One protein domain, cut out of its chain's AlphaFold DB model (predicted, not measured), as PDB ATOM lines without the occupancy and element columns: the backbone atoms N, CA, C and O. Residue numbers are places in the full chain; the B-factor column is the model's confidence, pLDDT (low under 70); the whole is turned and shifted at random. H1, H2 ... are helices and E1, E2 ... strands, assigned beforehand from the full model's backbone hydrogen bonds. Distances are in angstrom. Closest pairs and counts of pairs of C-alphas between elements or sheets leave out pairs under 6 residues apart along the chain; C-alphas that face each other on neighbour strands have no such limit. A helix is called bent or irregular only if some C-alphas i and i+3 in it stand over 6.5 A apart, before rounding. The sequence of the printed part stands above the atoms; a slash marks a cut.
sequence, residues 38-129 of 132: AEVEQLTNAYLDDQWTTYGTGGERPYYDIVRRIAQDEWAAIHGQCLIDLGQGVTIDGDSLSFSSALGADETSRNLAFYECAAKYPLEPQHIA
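What this domain is: This is residues 38 to 129 of the 132 residues of an uncharacterized protein of Lysinibacter cavernae (UniProt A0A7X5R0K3). Look first for a small hairpin of two strands, E1 and E2, that packs on helix H2; H2 in turn crosses H3, the helix nearest the middle, and H1 runs side by side with H3, the opposite way. The short H4 packs on residues 40 to 47 of H1. The 92 printed residues run H1, H2, E1, E2, H3, H4, mostly helix, with one antiparallel sheet, E1 - E2. The whole is compact, with a radius of gyration of the C-alphas of 13.0 A and spans of 42 by 33 by 19 A.

Where its parts are: Find E1 at residues 90 to 93, 9.8 A long, and E2 at 96 to 99, 10.2 A. H2, residues 72 to 85, runs 20.4 A and is irregular: C-alphas 73 and 76 are 7.2 A apart. H3 is residues 107 to 120, 20.0 A. H1 begins at C-alpha 38 (20.172, 5.743, -22.792) and runs 25.3 A to residue 55. H4, residues 125 to 128, spans 5.0 A and ends at C-alpha 128 (19.138, 10.939, -9.320).

How they stand to each other: In the hairpin E1 and E2, N 91 and O 98 are 2.9 A apart, within hydrogen-bond range. The closest C-alphas of H2 and E1, Gly 80 and Ile 92, are 6.1 A apart. With residues 79 to 83 alone, H2 touches H3, opposite ways at a steep tilt of 56 degrees; the closest C-alphas, His 79 and Cys 117, are 5.7 A apart. H1 touches H3 with residues 48 to 55 alone, opposite ways at a shallow tilt of 8 degrees; the closest C-alphas, Tyr 55 and Asn 111, are 4.8 A apart. H4 touches H1, closest at the C-alphas of Val 40 and Pro 125, 6.1 A. H1 and H2 are apart. Every O i to N i+4 pair is within hydrogen-bond range in H1 and H3, 8 of 10 in H2; H4 is too short for one.

The domain as a whole: The two farthest C-alphas, Ala 38 and Ala 102, are 42.6 A apart. The printed part has no cut; the link from H1 to H2, residues 56 to 71, is long. Mean pLDDT of the printed part is 91.0, with residues 102 to 104 under 70.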
ATOM      1  N   ALA A  38      20.430   4.372 -22.359       91.56
ATOM      2  CA  ALA A  38      20.172   5.743 -22.792       91.56
ATOM      3  C   ALA A  38      19.522   6.598 -21.689       91.56
ATOM      4  O   ALA A  38      19.897   7.753 -21.505       91.56
ATOM      5  N   GLU A  39      18.577   6.040 -20.923       91.94
ATOM      6  CA  GLU A  39      17.973   6.745 -19.781       91.94
ATOM      7  C   GLU A  39      18.996   6.973 -18.665       91.94
ATOM      8  O   GLU A  39      19.036   8.048 -18.073       91.94
ATOM      9  N   VAL A  40      19.856   5.987 -18.397       90.44
ATOM     10  CA  VAL A  40      20.945   6.123 -17.424       90.44
ATOM     11  C   VAL A  40      21.899   7.239 -17.835       90.44
ATOM     12  O   VAL A  40      22.274   8.058 -16.994       90.44
ATOM     13  N   GLU A  41      22.295   7.293 -19.105       91.31
ATOM     14  CA  GLU A  41      23.153   8.352 -19.632       91.31
ATOM     15  C   GLU A  41      22.482   9.724 -19.520       91.31
ATOM     16  O   GLU A  41      23.093  10.665 -19.013       91.31
ATOM     17  N   GLN A  42      21.212   9.834 -19.914       93.06
ATOM     18  CA  GLN A  42      20.454  11.079 -19.824       93.06
ATOM     19  C   GLN A  42      20.343  11.581 -18.378       93.06
ATOM     20  O   GLN A  42      20.627  12.748 -18.115       93.06
ATOM     21  N   LEU A  43      19.975  10.704 -17.440       92.81
ATOM     22  CA  LEU A  43      19.867  11.044 -16.019       92.81
ATOM     23  C   LEU A  43      21.224  11.427 -15.433       92.81
ATOM     24  O   LEU A  43      21.324  12.404 -14.697       92.81
ATOM     25  N   THR A  44      22.282  10.700 -15.798       92.94
ATOM     26  CA  THR A  44      23.641  11.029 -15.351       92.94
ATOM     27  C   THR A  44      24.055  12.409 -15.867       92.94
ATOM     28  O   THR A  44      24.565  13.216 -15.099       92.94
ATOM     29  N   ASN A  45      23.801  12.721 -17.139       93.38
ATOM     30  CA  ASN A  45      24.130  14.028 -17.703       93.38
ATOM     31  C   ASN A  45      23.336  15.162 -17.048       93.38
ATOM     32  O   ASN A  45      23.930  16.185 -16.720       93.38
ATOM     33  N   ALA A  46      22.039  14.963 -16.794       93.19
ATOM     34  CA  ALA A  46      21.208  15.937 -16.089       93.19
ATOM     35  C   ALA A  46      21.707  16.187 -14.655       93.19
ATOM     36  O   ALA A  46      21.839  17.336 -14.239       93.19
ATOM     37  N   TYR A  47      22.071  15.125 -13.928       92.88
ATOM     38  CA  TYR A  47      22.707  15.239 -12.614       92.88
ATOM     39  C   TYR A  47      23.998  16.052 -12.681       92.88
ATOM     40  O   TYR A  47      24.194  16.979 -11.904       92.88
ATOM     41  N   LEU A  48      24.879  15.748 -13.633       94.94
ATOM     42  CA  LEU A  48      26.141  16.468 -13.766       94.94
ATOM     43  C   LEU A  48      25.953  17.915 -14.242       94.94
ATOM     44  O   LEU A  48      26.836  18.741 -14.007       94.94
ATOM     45  N   ASP A  49      24.860  18.246 -14.933       94.44
ATOM     46  CA  ASP A  49      24.515  19.628 -15.291       94.44
ATOM     47  C   ASP A  49      24.083  20.415 -14.047       94.44
ATOM     48  O   ASP A  49      24.533  21.544 -13.841       94.44
ATOM     49  N   ASP A  50      23.281  19.804 -13.174       93.56
ATOM     50  CA  ASP A  50      22.894  20.381 -11.882       93.56
ATOM     51  C   ASP A  50      24.108  20.575 -10.955       93.56
ATOM     52  O   ASP A  50      24.331  21.663 -10.412       93.56
ATOM     53  N   GLN A  51      24.972  19.562 -10.851       94.12
ATOM     54  CA  GLN A  51      26.203  19.662 -10.064       94.12
ATOM     55  C   GLN A  51      27.139  20.748 -10.603       94.12
ATOM     56  O   GLN A  51      27.745  21.475  -9.817       94.12
ATOM     57  N   TRP A  52      27.245  20.907 -11.926       95.31
ATOM     58  CA  TRP A  52      28.023  21.998 -12.516       95.31
ATOM     59  C   TRP A  52      27.377  23.365 -12.295       95.31
ATOM     60  O   TRP A  52      28.077  24.345 -12.064       95.31
ATOM     61  N   THR A  53      26.050  23.447 -12.307       93.62
ATOM     62  CA  THR A  53      25.335  24.682 -11.965       93.62
ATOM     63  C   THR A  53      25.604  25.094 -10.515       93.62
ATOM     64  O   THR A  53      25.755  26.280 -10.230       93.62
ATOM     65  N   THR A  54      25.711  24.118  -9.611       90.94
ATOM     66  CA  THR A  54      25.914  24.347  -8.173       90.94
ATOM     67  C   THR A  54      27.374  24.632  -7.813       90.94
ATOM     68  O   THR A  54      27.656  25.571  -7.072       90.94
ATOM     69  N   TYR A  55      28.308  23.825  -8.320       90.81
ATOM     70  CA  TYR A  55      29.719  23.840  -7.911       90.81
ATOM     71  C   TYR A  55      30.678  24.291  -9.017       90.81
ATOM     72  O   TYR A  55      31.881  24.429  -8.796       90.81
ATOM     73  N   GLY A  56      30.181  24.511 -10.228       88.12
ATOM     74  CA  GLY A  56      31.010  24.968 -11.325       88.12
ATOM     75  C   GLY A  56      31.519  26.386 -11.126       88.12
ATOM     76  O   GLY A  56      30.939  27.212 -10.424       88.12
ATOM     77  N   THR A  57      32.626  26.688 -11.792       85.56
ATOM     78  CA  THR A  57      33.300  27.992 -11.696       85.56
ATOM     79  C   THR A  57      33.010  28.882 -12.904       85.56
ATOM     80  O   THR A  57      33.727  29.848 -13.162       85.56
ATOM     81  N   GLY A  58      31.962  28.539 -13.662       84.00
ATOM     82  CA  GLY A  58      31.652  29.112 -14.968       84.00
ATOM     83  C   GLY A  58      32.519  28.541 -16.095       84.00
ATOM     84  O   GLY A  58      33.525  27.875 -15.862       84.00
ATOM     85  N   GLY A  59      32.116  28.814 -17.338       88.44
ATOM     86  CA  GLY A  59      32.775  28.285 -18.535       88.44
ATOM     87  C   GLY A  59      32.279  26.896 -18.947       88.44
ATOM     88  O   GLY A  59      31.182  26.475 -18.573       88.44
ATOM     89  N   GLU A  60      33.080  26.219 -19.770       92.00
ATOM     90  CA  GLU A  60      32.794  24.860 -20.231       92.00
ATOM     91  C   GLU A  60      32.976  23.862 -19.085       92.00
ATOM     92  O   GLU A  60      33.992  23.872 -18.388       92.00
ATOM     93  N   ARG A  61      31.975  22.999 -18.899       94.19
ATOM     94  CA  ARG A  61      32.000  21.944 -17.891       94.19
ATOM     95  C   ARG A  61      33.087  20.917 -18.244       94.19
ATOM     96  O   ARG A  61      33.006  20.331 -19.324       94.19
ATOM     97  N   PRO A  62      34.064  20.656 -17.361       93.62
ATOM     98  CA  PRO A  62      35.096  19.666 -17.637       93.62
ATOM     99  C   PRO A  62      34.503  18.255 -17.705       93.62
ATOM    100  O   PRO A  62      33.572  17.919 -16.976       93.62
ATOM    101  N   TYR A  63      35.064  17.425 -18.584       94.44
ATOM    102  CA  TYR A  63      34.702  16.016 -18.701       94.44
ATOM    103  C   TYR A  63      35.607  15.150 -17.823       94.44
ATOM    104  O   TYR A  63      36.830  15.299 -17.851       94.44
ATOM    105  N   TYR A  64      35.001  14.208 -17.103       95.19
ATOM    106  CA  TYR A  64      35.696  13.176 -16.343       95.19
ATOM    107  C   TYR A  64      35.110  11.810 -16.685       95.19
ATOM    108  O   TYR A  64      33.891  11.663 -16.790       95.19
ATOM    109  N   ASP A  65      35.977  10.806 -16.820       96.12
ATOM    110  CA  ASP A  65      35.533   9.426 -16.976       96.12
ATOM    111  C   ASP A  65      34.793   8.974 -15.711       96.12
ATOM    112  O   ASP A  65      35.313   9.072 -14.592       96.12
ATOM    113  N   ILE A  66      33.584   8.443 -15.895       96.44
ATOM    114  CA  ILE A  66      32.833   7.822 -14.807       96.44
ATOM    115  C   ILE A  66      33.561   6.539 -14.412       96.44
ATOM    116  O   ILE A  66      33.665   5.602 -15.203       96.44
ATOM    117  N   VAL A  67      34.020   6.478 -13.164       97.75
ATOM    118  CA  VAL A  67      34.656   5.281 -12.605       97.75
ATOM    119  C   VAL A  67      33.588   4.238 -12.296       97.75
ATOM    120  O   VAL A  67      33.695   3.084 -12.710       97.75
ATOM    121  N   ARG A  68      32.542   4.645 -11.568       96.69
ATOM    122  CA  ARG A  68      31.336   3.850 -11.309       96.69
ATOM    123  C   ARG A  68      30.223   4.733 -10.762       96.69
ATOM    124  O   ARG A  68      30.494   5.787 -10.199       96.69
ATOM    125  N   ARG A  69      28.985   4.251 -10.854       94.88
ATOM    126  CA  ARG A  69      27.867   4.818 -10.092       94.88
ATOM    127  C   ARG A  69      27.880   4.288  -8.660       94.88
ATOM    128  O   ARG A  69      28.404   3.195  -8.421       94.88
ATOM    129  N   ILE A  70      27.368   5.083  -7.730       95.88
ATOM    130  CA  ILE A  70      27.393   4.773  -6.298       95.88
ATOM    131  C   ILE A  70      25.996   4.860  -5.689       95.88
ATOM    132  O   ILE A  70      25.176   5.682  -6.110       95.88
ATOM    133  N   ALA A  71      25.728   4.025  -4.691       93.12
ATOM    134  CA  ALA A  71      24.505   4.127  -3.910       93.12
ATOM    135  C   ALA A  71      24.529   5.371  -2.999       93.12
ATOM    136  O   ALA A  71      25.579   5.969  -2.746       93.12
ATOM    137  N   GLN A  72      23.359   5.775  -2.500       91.69
ATOM    138  CA  GLN A  72      23.227   6.969  -1.658       91.69
ATOM    139  C   GLN A  72      24.015   6.868  -0.339       91.69
ATOM    140  O   GLN A  72      24.569   7.865   0.115       91.69
ATOM    141  N   ASP A  73      24.075   5.683   0.266       93.50
ATOM    142  CA  ASP A  73      24.804   5.402   1.512       93.50
ATOM    143  C   ASP A  73      26.326   5.298   1.310       93.50
ATOM    144  O   ASP A  73      27.106   5.457   2.246       93.50
ATOM    145  N   GLU A  74      26.782   5.101   0.073       94.69
ATOM    146  CA  GLU A  74      28.201   5.174  -0.277       94.69
ATOM    147  C   GLU A  74      28.691   6.615  -0.470       94.69
ATOM    148  O   GLU A  74      29.903   6.850  -0.513       94.69
ATOM    149  N   TRP A  75      27.773   7.580  -0.609       94.94
ATOM    150  CA  TRP A  75      28.080   8.927  -1.082       94.94
ATOM    151  C   TRP A  75      29.182   9.603  -0.263       94.94
ATOM    152  O   TRP A  75      30.214   9.981  -0.819       94.94
ATOM    153  N   ALA A  76      29.020   9.681   1.060       95.81
ATOM    154  CA  ALA A  76      29.987  10.356   1.920       95.81
ATOM    155  C   ALA A  76      31.346   9.644   1.930       95.81
ATOM    156  O   ALA A  76      32.384  10.291   1.822       95.81
ATOM    157  N   ALA A  77      31.362   8.312   1.996       96.31
ATOM    158  CA  ALA A  77      32.609   7.556   2.012       96.31
ATOM    159  C   ALA A  77      33.404   7.732   0.705       96.31
ATOM    160  O   ALA A  77      34.604   8.009   0.736       96.31
ATOM    161  N   ILE A  78      32.737   7.612  -0.448       97.88
ATOM    162  CA  ILE A  78      33.394   7.669  -1.758       97.88
ATOM    163  C   ILE A  78      33.779   9.099  -2.137       97.88
ATOM    164  O   ILE A  78      34.915   9.332  -2.554       97.88
ATOM    165  N   HIS A  79      32.876  10.068  -1.966       96.75
ATOM    166  CA  HIS A  79      33.182  11.470  -2.269       96.75
ATOM    167  C   HIS A  79      34.217  12.024  -1.295       96.75
ATOM    168  O   HIS A  79      35.148  12.702  -1.721       96.75
ATOM    169  N   GLY A  80      34.124  11.677  -0.009       95.94
ATOM    170  CA  GLY A  80      35.108  12.062   0.998       95.94
ATOM    171  C   GLY A  80      36.508  11.551   0.671       95.94
ATOM    172  O   GLY A  80      37.457  12.333   0.691       95.94
ATOM    173  N   GLN A  81      36.642  10.272   0.303       96.69
ATOM    174  CA  GLN A  81      37.938   9.720  -0.098       96.69
ATOM    175  C   GLN A  81      38.462  10.369  -1.383       96.69
ATOM    176  O   GLN A  81      39.627  10.749  -1.433       96.69
ATOM    177  N   CYS A  82      37.608  10.569  -2.391       97.62
ATOM    178  CA  CYS A  82      37.991  11.268  -3.617       97.62
ATOM    179  C   CYS A  82      38.518  12.687  -3.330       97.62
ATOM    180  O   CYS A  82      39.559  13.081  -3.850       97.62
ATOM    181  N   LEU A  83      37.850  13.435  -2.450       95.56
ATOM    182  CA  LEU A  83      38.284  14.770  -2.043       95.56
ATOM    183  C   LEU A  83      39.636  14.728  -1.315       95.56
ATOM    184  O   LEU A  83      40.503  15.554  -1.601       95.56
ATOM    185  N   ILE A  84      39.845  13.758  -0.420       94.06
ATOM    186  CA  ILE A  84      41.134  13.541   0.260       94.06
ATOM    187  C   ILE A  84      42.245  13.236  -0.754       94.06
ATOM    188  O   ILE A  84      43.332  13.806  -0.653       94.06
ATOM    189  N   ASP A  85      41.969  12.398  -1.754       95.12
ATOM    190  CA  ASP A  85      42.924  12.052  -2.812       95.12
ATOM    191  C   ASP A  85      43.276  13.270  -3.689       95.12
ATOM    192  O   ASP A  85      44.406  13.393  -4.162       95.12
ATOM    193  N   LEU A  86      42.340  14.216  -3.843       93.25
ATOM    194  CA  LEU A  86      42.553  15.531  -4.465       93.25
ATOM    195  C   LEU A  86      43.224  16.555  -3.526       93.25
ATOM    196  O   LEU A  86      43.344  17.735  -3.867       93.25
ATOM    197  N   GLY A  87      43.654  16.132  -2.336       91.19
ATOM    198  CA  GLY A  87      44.334  16.971  -1.351       91.19
ATOM    199  C   GLY A  87      43.411  17.914  -0.575       91.19
ATOM    200  O   GLY A  87      43.896  18.834   0.086       91.19
ATOM    201  N   GLN A  88      42.094  17.714  -0.641       91.19
ATOM    202  CA  GLN A  88      41.129  18.519   0.101       91.19
ATOM    203  C   GLN A  88      41.063  18.083   1.566       91.19
ATOM    204  O   GLN A  88      41.133  16.904   1.912       91.19
ATOM    205  N   GLY A  89      40.882  19.060   2.450       90.06
ATOM    206  CA  GLY A  89      40.764  18.810   3.882       90.06
ATOM    207  C   GLY A  89      39.337  18.460   4.221       90.06
ATOM    208  O   GLY A  89      38.541  19.367   4.439       90.06
ATOM    209  N   VAL A  90      39.008  17.174   4.269       91.75
ATOM    210  CA  VAL A  90      37.642  16.707   4.527       91.75
ATOM    211  C   VAL A  90      37.630  15.719   5.682       91.75
ATOM    212  O   VAL A  90      38.532  14.900   5.833       91.75
ATOM    213  N   THR A  91      36.606  15.820   6.524       91.56
ATOM    214  CA  THR A  91      36.259  14.813   7.530       91.56
ATOM    215  C   THR A  91      34.963  14.133   7.113       91.56
ATOM    216  O   THR A  91      34.026  14.804   6.679       91.56
ATOM    217  N   ILE A  92      34.937  12.810   7.254       93.31
ATOM    218  CA  ILE A  92      33.778  11.962   6.980       93.31
ATOM    219  C   ILE A  92      33.175  11.574   8.331       93.31
ATOM    220  O   ILE A  92      33.885  11.023   9.174       93.31
ATOM    221  N   ASP A  93      31.895  11.876   8.540       90.62
ATOM    222  CA  ASP A  93      31.143  11.494   9.741       90.62
ATOM    223  C   ASP A  93      29.784  10.918   9.332       90.62
ATOM    224  O   ASP A  93      28.879  11.646   8.920       90.62
ATOM    225  N   GLY A  94      29.671   9.588   9.371       89.94
ATOM    226  CA  GLY A  94      28.532   8.866   8.802       89.94
ATOM    227  C   GLY A  94      28.311   9.240   7.333       89.94
ATOM    228  O   GLY A  94      29.236   9.174   6.525       89.94
ATOM    229  N   ASP A  95      27.095   9.690   7.021       88.31
ATOM    230  CA  ASP A  95      26.675  10.096   5.672       88.31
ATOM    231  C   ASP A  95      26.957  11.581   5.373       88.31
ATOM    232  O   ASP A  95      26.428  12.146   4.416       88.31
ATOM    233  N   SER A  96      27.765  12.250   6.202       88.19
ATOM    234  CA  SER A  96      28.074  13.675   6.072       88.19
ATOM    235  C   SER A  96      29.549  13.936   5.784       88.19
ATOM    236  O   SER A  96      30.448  13.263   6.289       88.19
ATOM    237  N   LEU A  97      29.787  14.993   5.003       91.62
ATOM    238  CA  LEU A  97      31.110  15.544   4.733       91.62
ATOM    239  C   LEU A  97      31.234  16.929   5.356       91.62
ATOM    240  O   LEU A  97      30.352  17.772   5.213       91.62
ATOM    241  N   SER A  98      32.354  17.176   6.028       89.06
ATOM    242  CA  SER A  98      32.698  18.493   6.563       89.06
ATOM    243  C   SER A  98      34.068  18.923   6.067       89.06
ATOM    244  O   SER A  98      35.050  18.193   6.208       89.06
ATOM    245  N   PHE A  99      34.147  20.132   5.513       85.88
ATOM    246  CA  PHE A  99      35.410  20.711   5.077       85.88
ATOM    247  C   PHE A  99      36.153  21.343   6.248       85.88
ATOM    248  O   PHE A  99      35.616  22.155   7.000       85.88
ATOM    249  N   SER A 100      37.426  20.996   6.367       81.50
ATOM    250  CA  SER A 100      38.357  21.651   7.263       81.50
ATOM    251  C   SER A 100      38.855  22.947   6.634       81.50
ATOM    252  O   SER A 100      39.446  22.949   5.553       81.50
ATOM    253  N   SER A 101      38.690  24.057   7.350       71.62
ATOM    254  CA  SER A 101      39.281  25.346   6.979       71.62
ATOM    255  C   SER A 101      40.809  25.368   7.117       71.62
ATOM    256  O   SER A 101      41.457  26.279   6.607       71.62
ATOM    257  N   ALA A 102      41.406  24.364   7.774       69.44
ATOM    258  CA  ALA A 102      42.833  24.333   8.081       69.44
ATOM    259  C   ALA A 102      43.732  24.074   6.862       69.44
ATOM    260  O   ALA A 102      44.893  24.476   6.885       69.44
ATOM    261  N   LEU A 103      43.222  23.430   5.802       68.69
ATOM    262  CA  LEU A 103      44.009  23.174   4.586       68.69
ATOM    263  C   LEU A 103      44.006  24.341   3.590       68.69
ATOM    264  O   LEU A 103      44.681  24.262   2.571       68.69
ATOM    265  N   GLY A 104      43.301  25.440   3.886       60.28
ATOM    266  CA  GLY A 104      43.441  26.697   3.144       60.28
ATOM    267  C   GLY A 104      43.034  26.648   1.667       60.28
ATOM    268  O   GLY A 104      43.362  27.582   0.940       60.28
ATOM    269  N   ALA A 105      42.338  25.597   1.218       74.06
ATOM    270  CA  ALA A 105      41.801  25.533  -0.136       74.06
ATOM    271  C   ALA A 105      40.772  26.653  -0.333       74.06
ATOM    272  O   ALA A 105      39.811  26.782   0.442       74.06
ATOM    273  N   ASP A 106      40.980  27.468  -1.365       85.31
ATOM    274  CA  ASP A 106      40.003  28.473  -1.756       85.31
ATOM    275  C   ASP A 106      38.692  27.803  -2.201       85.31
ATOM    276  O   ASP A 106      38.632  26.620  -2.548       85.31
ATOM    277  N   GLU A 107      37.597  28.554  -2.120       85.62
ATOM    278  CA  GLU A 107      36.259  28.037  -2.411       85.62
ATOM    279  C   GLU A 107      36.122  27.528  -3.847       85.62
ATOM    280  O   GLU A 107      35.467  26.516  -4.078       85.62
ATOM    281  N   THR A 108      36.793  28.174  -4.799       88.19
ATOM    282  CA  THR A 108      36.781  27.786  -6.210       88.19
ATOM    283  C   THR A 108      37.439  26.419  -6.402       88.19
ATOM    284  O   THR A 108      36.842  25.533  -7.012       88.19
ATOM    285  N   SER A 109      38.623  26.203  -5.823       89.88
ATOM    286  CA  SER A 109      39.311  24.908  -5.844       89.88
ATOM    287  C   SER A 109      38.480  23.810  -5.185       89.88
ATOM    288  O   SER A 109      38.400  22.703  -5.721       89.88
ATOM    289  N   ARG A 110      37.842  24.109  -4.049       89.75
ATOM    290  CA  ARG A 110      36.993  23.149  -3.337       89.75
ATOM    291  C   ARG A 110      35.774  22.748  -4.164       89.75
ATOM    292  O   ARG A 110      35.473  21.561  -4.255       89.75
ATOM    293  N   ASN A 111      35.088  23.715  -4.767       92.00
ATOM    294  CA  ASN A 111      33.893  23.449  -5.559       92.00
ATOM    295  C   ASN A 111      34.232  22.634  -6.820       92.00
ATOM    296  O   ASN A 111      33.532  21.674  -7.136       92.00
ATOM    297  N   LEU A 112      35.363  22.923  -7.477       93.69
ATOM    298  CA  LEU A 112      35.845  22.107  -8.597       93.69
ATOM    299  C   LEU A 112      36.176  20.673  -8.185       93.69
ATOM    300  O   LEU A 112      35.785  19.744  -8.887       93.69
ATOM    301  N   ALA A 113      36.853  20.483  -7.050       94.62
ATOM    302  CA  ALA A 113      37.149  19.147  -6.535       94.62
ATOM    303  C   ALA A 113      35.861  18.372  -6.212       94.62
ATOM    304  O   ALA A 113      35.765  17.178  -6.489       94.62
ATOM    305  N   PHE A 114      34.844  19.056  -5.683       94.12
ATOM    306  CA  PHE A 114      33.536  18.455  -5.437       94.12
ATOM    307  C   PHE A 114      32.855  18.018  -6.736       94.12
ATOM    308  O   PHE A 114      32.394  16.881  -6.838       94.12
ATOM    309  N   TYR A 115      32.852  18.887  -7.751       96.00
ATOM    310  CA  TYR A 115      32.322  18.551  -9.068       96.00
ATOM    311  C   TYR A 115      33.063  17.362  -9.697       96.00
ATOM    312  O   TYR A 115      32.426  16.442 -10.203       96.00
ATOM    313  N   GLU A 116      34.397  17.341  -9.632       97.06
ATOM    314  CA  GLU A 116      35.202  16.228 -10.141       97.06
ATOM    315  C   GLU A 116      34.819  14.899  -9.475       97.06
ATOM    316  O   GLU A 116      34.631  13.892 -10.162       97.06
ATOM    317  N   CYS A 117      34.642  14.890  -8.151       97.62
ATOM    318  CA  CYS A 117      34.219  13.694  -7.430       97.62
ATOM    319  C   CYS A 117      32.796  13.257  -7.801       97.62
ATOM    320  O   CYS A 117      32.571  12.064  -8.012       97.62
ATOM    321  N   ALA A 118      31.862  14.195  -7.980       96.50
ATOM    322  CA  ALA A 118      30.514  13.896  -8.462       96.50
ATOM    323  C   ALA A 118      30.493  13.363  -9.904       96.50
ATOM    324  O   ALA A 118      29.705  12.470 -10.213       96.50
ATOM    325  N   ALA A 119      31.379  13.854 -10.771       97.38
ATOM    326  CA  ALA A 119      31.511  13.388 -12.150       97.38
ATOM    327  C   ALA A 119      32.126  11.987 -12.251       97.38
ATOM    328  O   ALA A 119      31.660  11.165 -13.037       97.38
ATOM    329  N   LYS A 120      33.132  11.685 -11.424       98.00
ATOM    330  CA  LYS A 120      33.747  10.349 -11.355       98.00
ATOM    331  C   LYS A 120      32.832   9.313 -10.701       98.00
ATOM    332  O   LYS A 120      32.856   8.147 -11.104       98.00
ATOM    333  N   TYR A 121      32.052   9.740  -9.708       97.50
ATOM    334  CA  TYR A 121      31.200   8.891  -8.875       97.50
ATOM    335  C   TYR A 121      29.766   9.432  -8.756       97.50
ATOM    336  O   TYR A 121      29.332   9.803  -7.657       97.50
ATOM    337  N   PRO A 122      29.014   9.494  -9.867       96.75
ATOM    338  CA  PRO A 122      27.626   9.921  -9.830       96.75
ATOM    339  C   PRO A 122      26.770   8.909  -9.067       96.75
ATOM    340  O   PRO A 122      27.079   7.715  -9.018       96.75
ATOM    341  N   LEU A 123      25.668   9.378  -8.489       94.25
ATOM    342  CA  LEU A 123      24.704   8.498  -7.834       94.25
ATOM    343  C   LEU A 123      24.062   7.526  -8.838       94.25
ATOM    344  O   LEU A 123      24.062   7.733 -10.054       94.25
ATOM    345  N   GLU A 124      23.511   6.428  -8.340       92.94
ATOM    346  CA  GLU A 124      22.715   5.534  -9.173       92.94
ATOM    347  C   GLU A 124      21.421   6.218  -9.665       92.94
ATOM    348  O   GLU A 124      20.873   7.088  -8.981       92.94
ATOM    349  N   PRO A 125      20.890   5.834 -10.843       87.75
ATOM    350  CA  PRO A 125      19.780   6.536 -11.493       87.75
ATOM    351  C   PRO A 125      18.527   6.667 -10.623       87.75
ATOM    352  O   PRO A 125      17.845   7.685 -10.692       87.75
ATOM    353  N   GLN A 126      18.238   5.676  -9.773       85.88
ATOM    354  CA  GLN A 126      17.095   5.718  -8.858       85.88
ATOM    355  C   GLN A 126      17.223   6.762  -7.736       85.88
ATOM    356  O   GLN A 126      16.228   7.082  -7.097       85.88
ATOM    357  N   HIS A 127      18.431   7.268  -7.481       84.12
ATOM    358  CA  HIS A 127      18.699   8.332  -6.509       84.12
ATOM    359  C   HIS A 127      18.876   9.702  -7.178       84.12
ATOM    360  O   HIS A 127      18.847  10.722  -6.499       84.12
ATOM    361  N   ILE A 128      19.046   9.723  -8.504       80.94
ATOM    362  CA  ILE A 128      19.138  10.939  -9.320       80.94
ATOM    363  C   ILE A 128      17.772  11.359  -9.856       80.94
ATOM    364  O   ILE A 128      17.491  12.549  -9.965       80.94
ATOM    365  N   ALA A 129      16.946  10.390 -10.253       72.38
ATOM    366  CA  ALA A 129      15.624  10.654 -10.786       72.38
ATOM    367  C   ALA A 129      14.752  11.263  -9.680       72.38
ATOM    368  O   ALA A 129      14.187  10.545  -8.861       72.38
TER     369      ALA A 129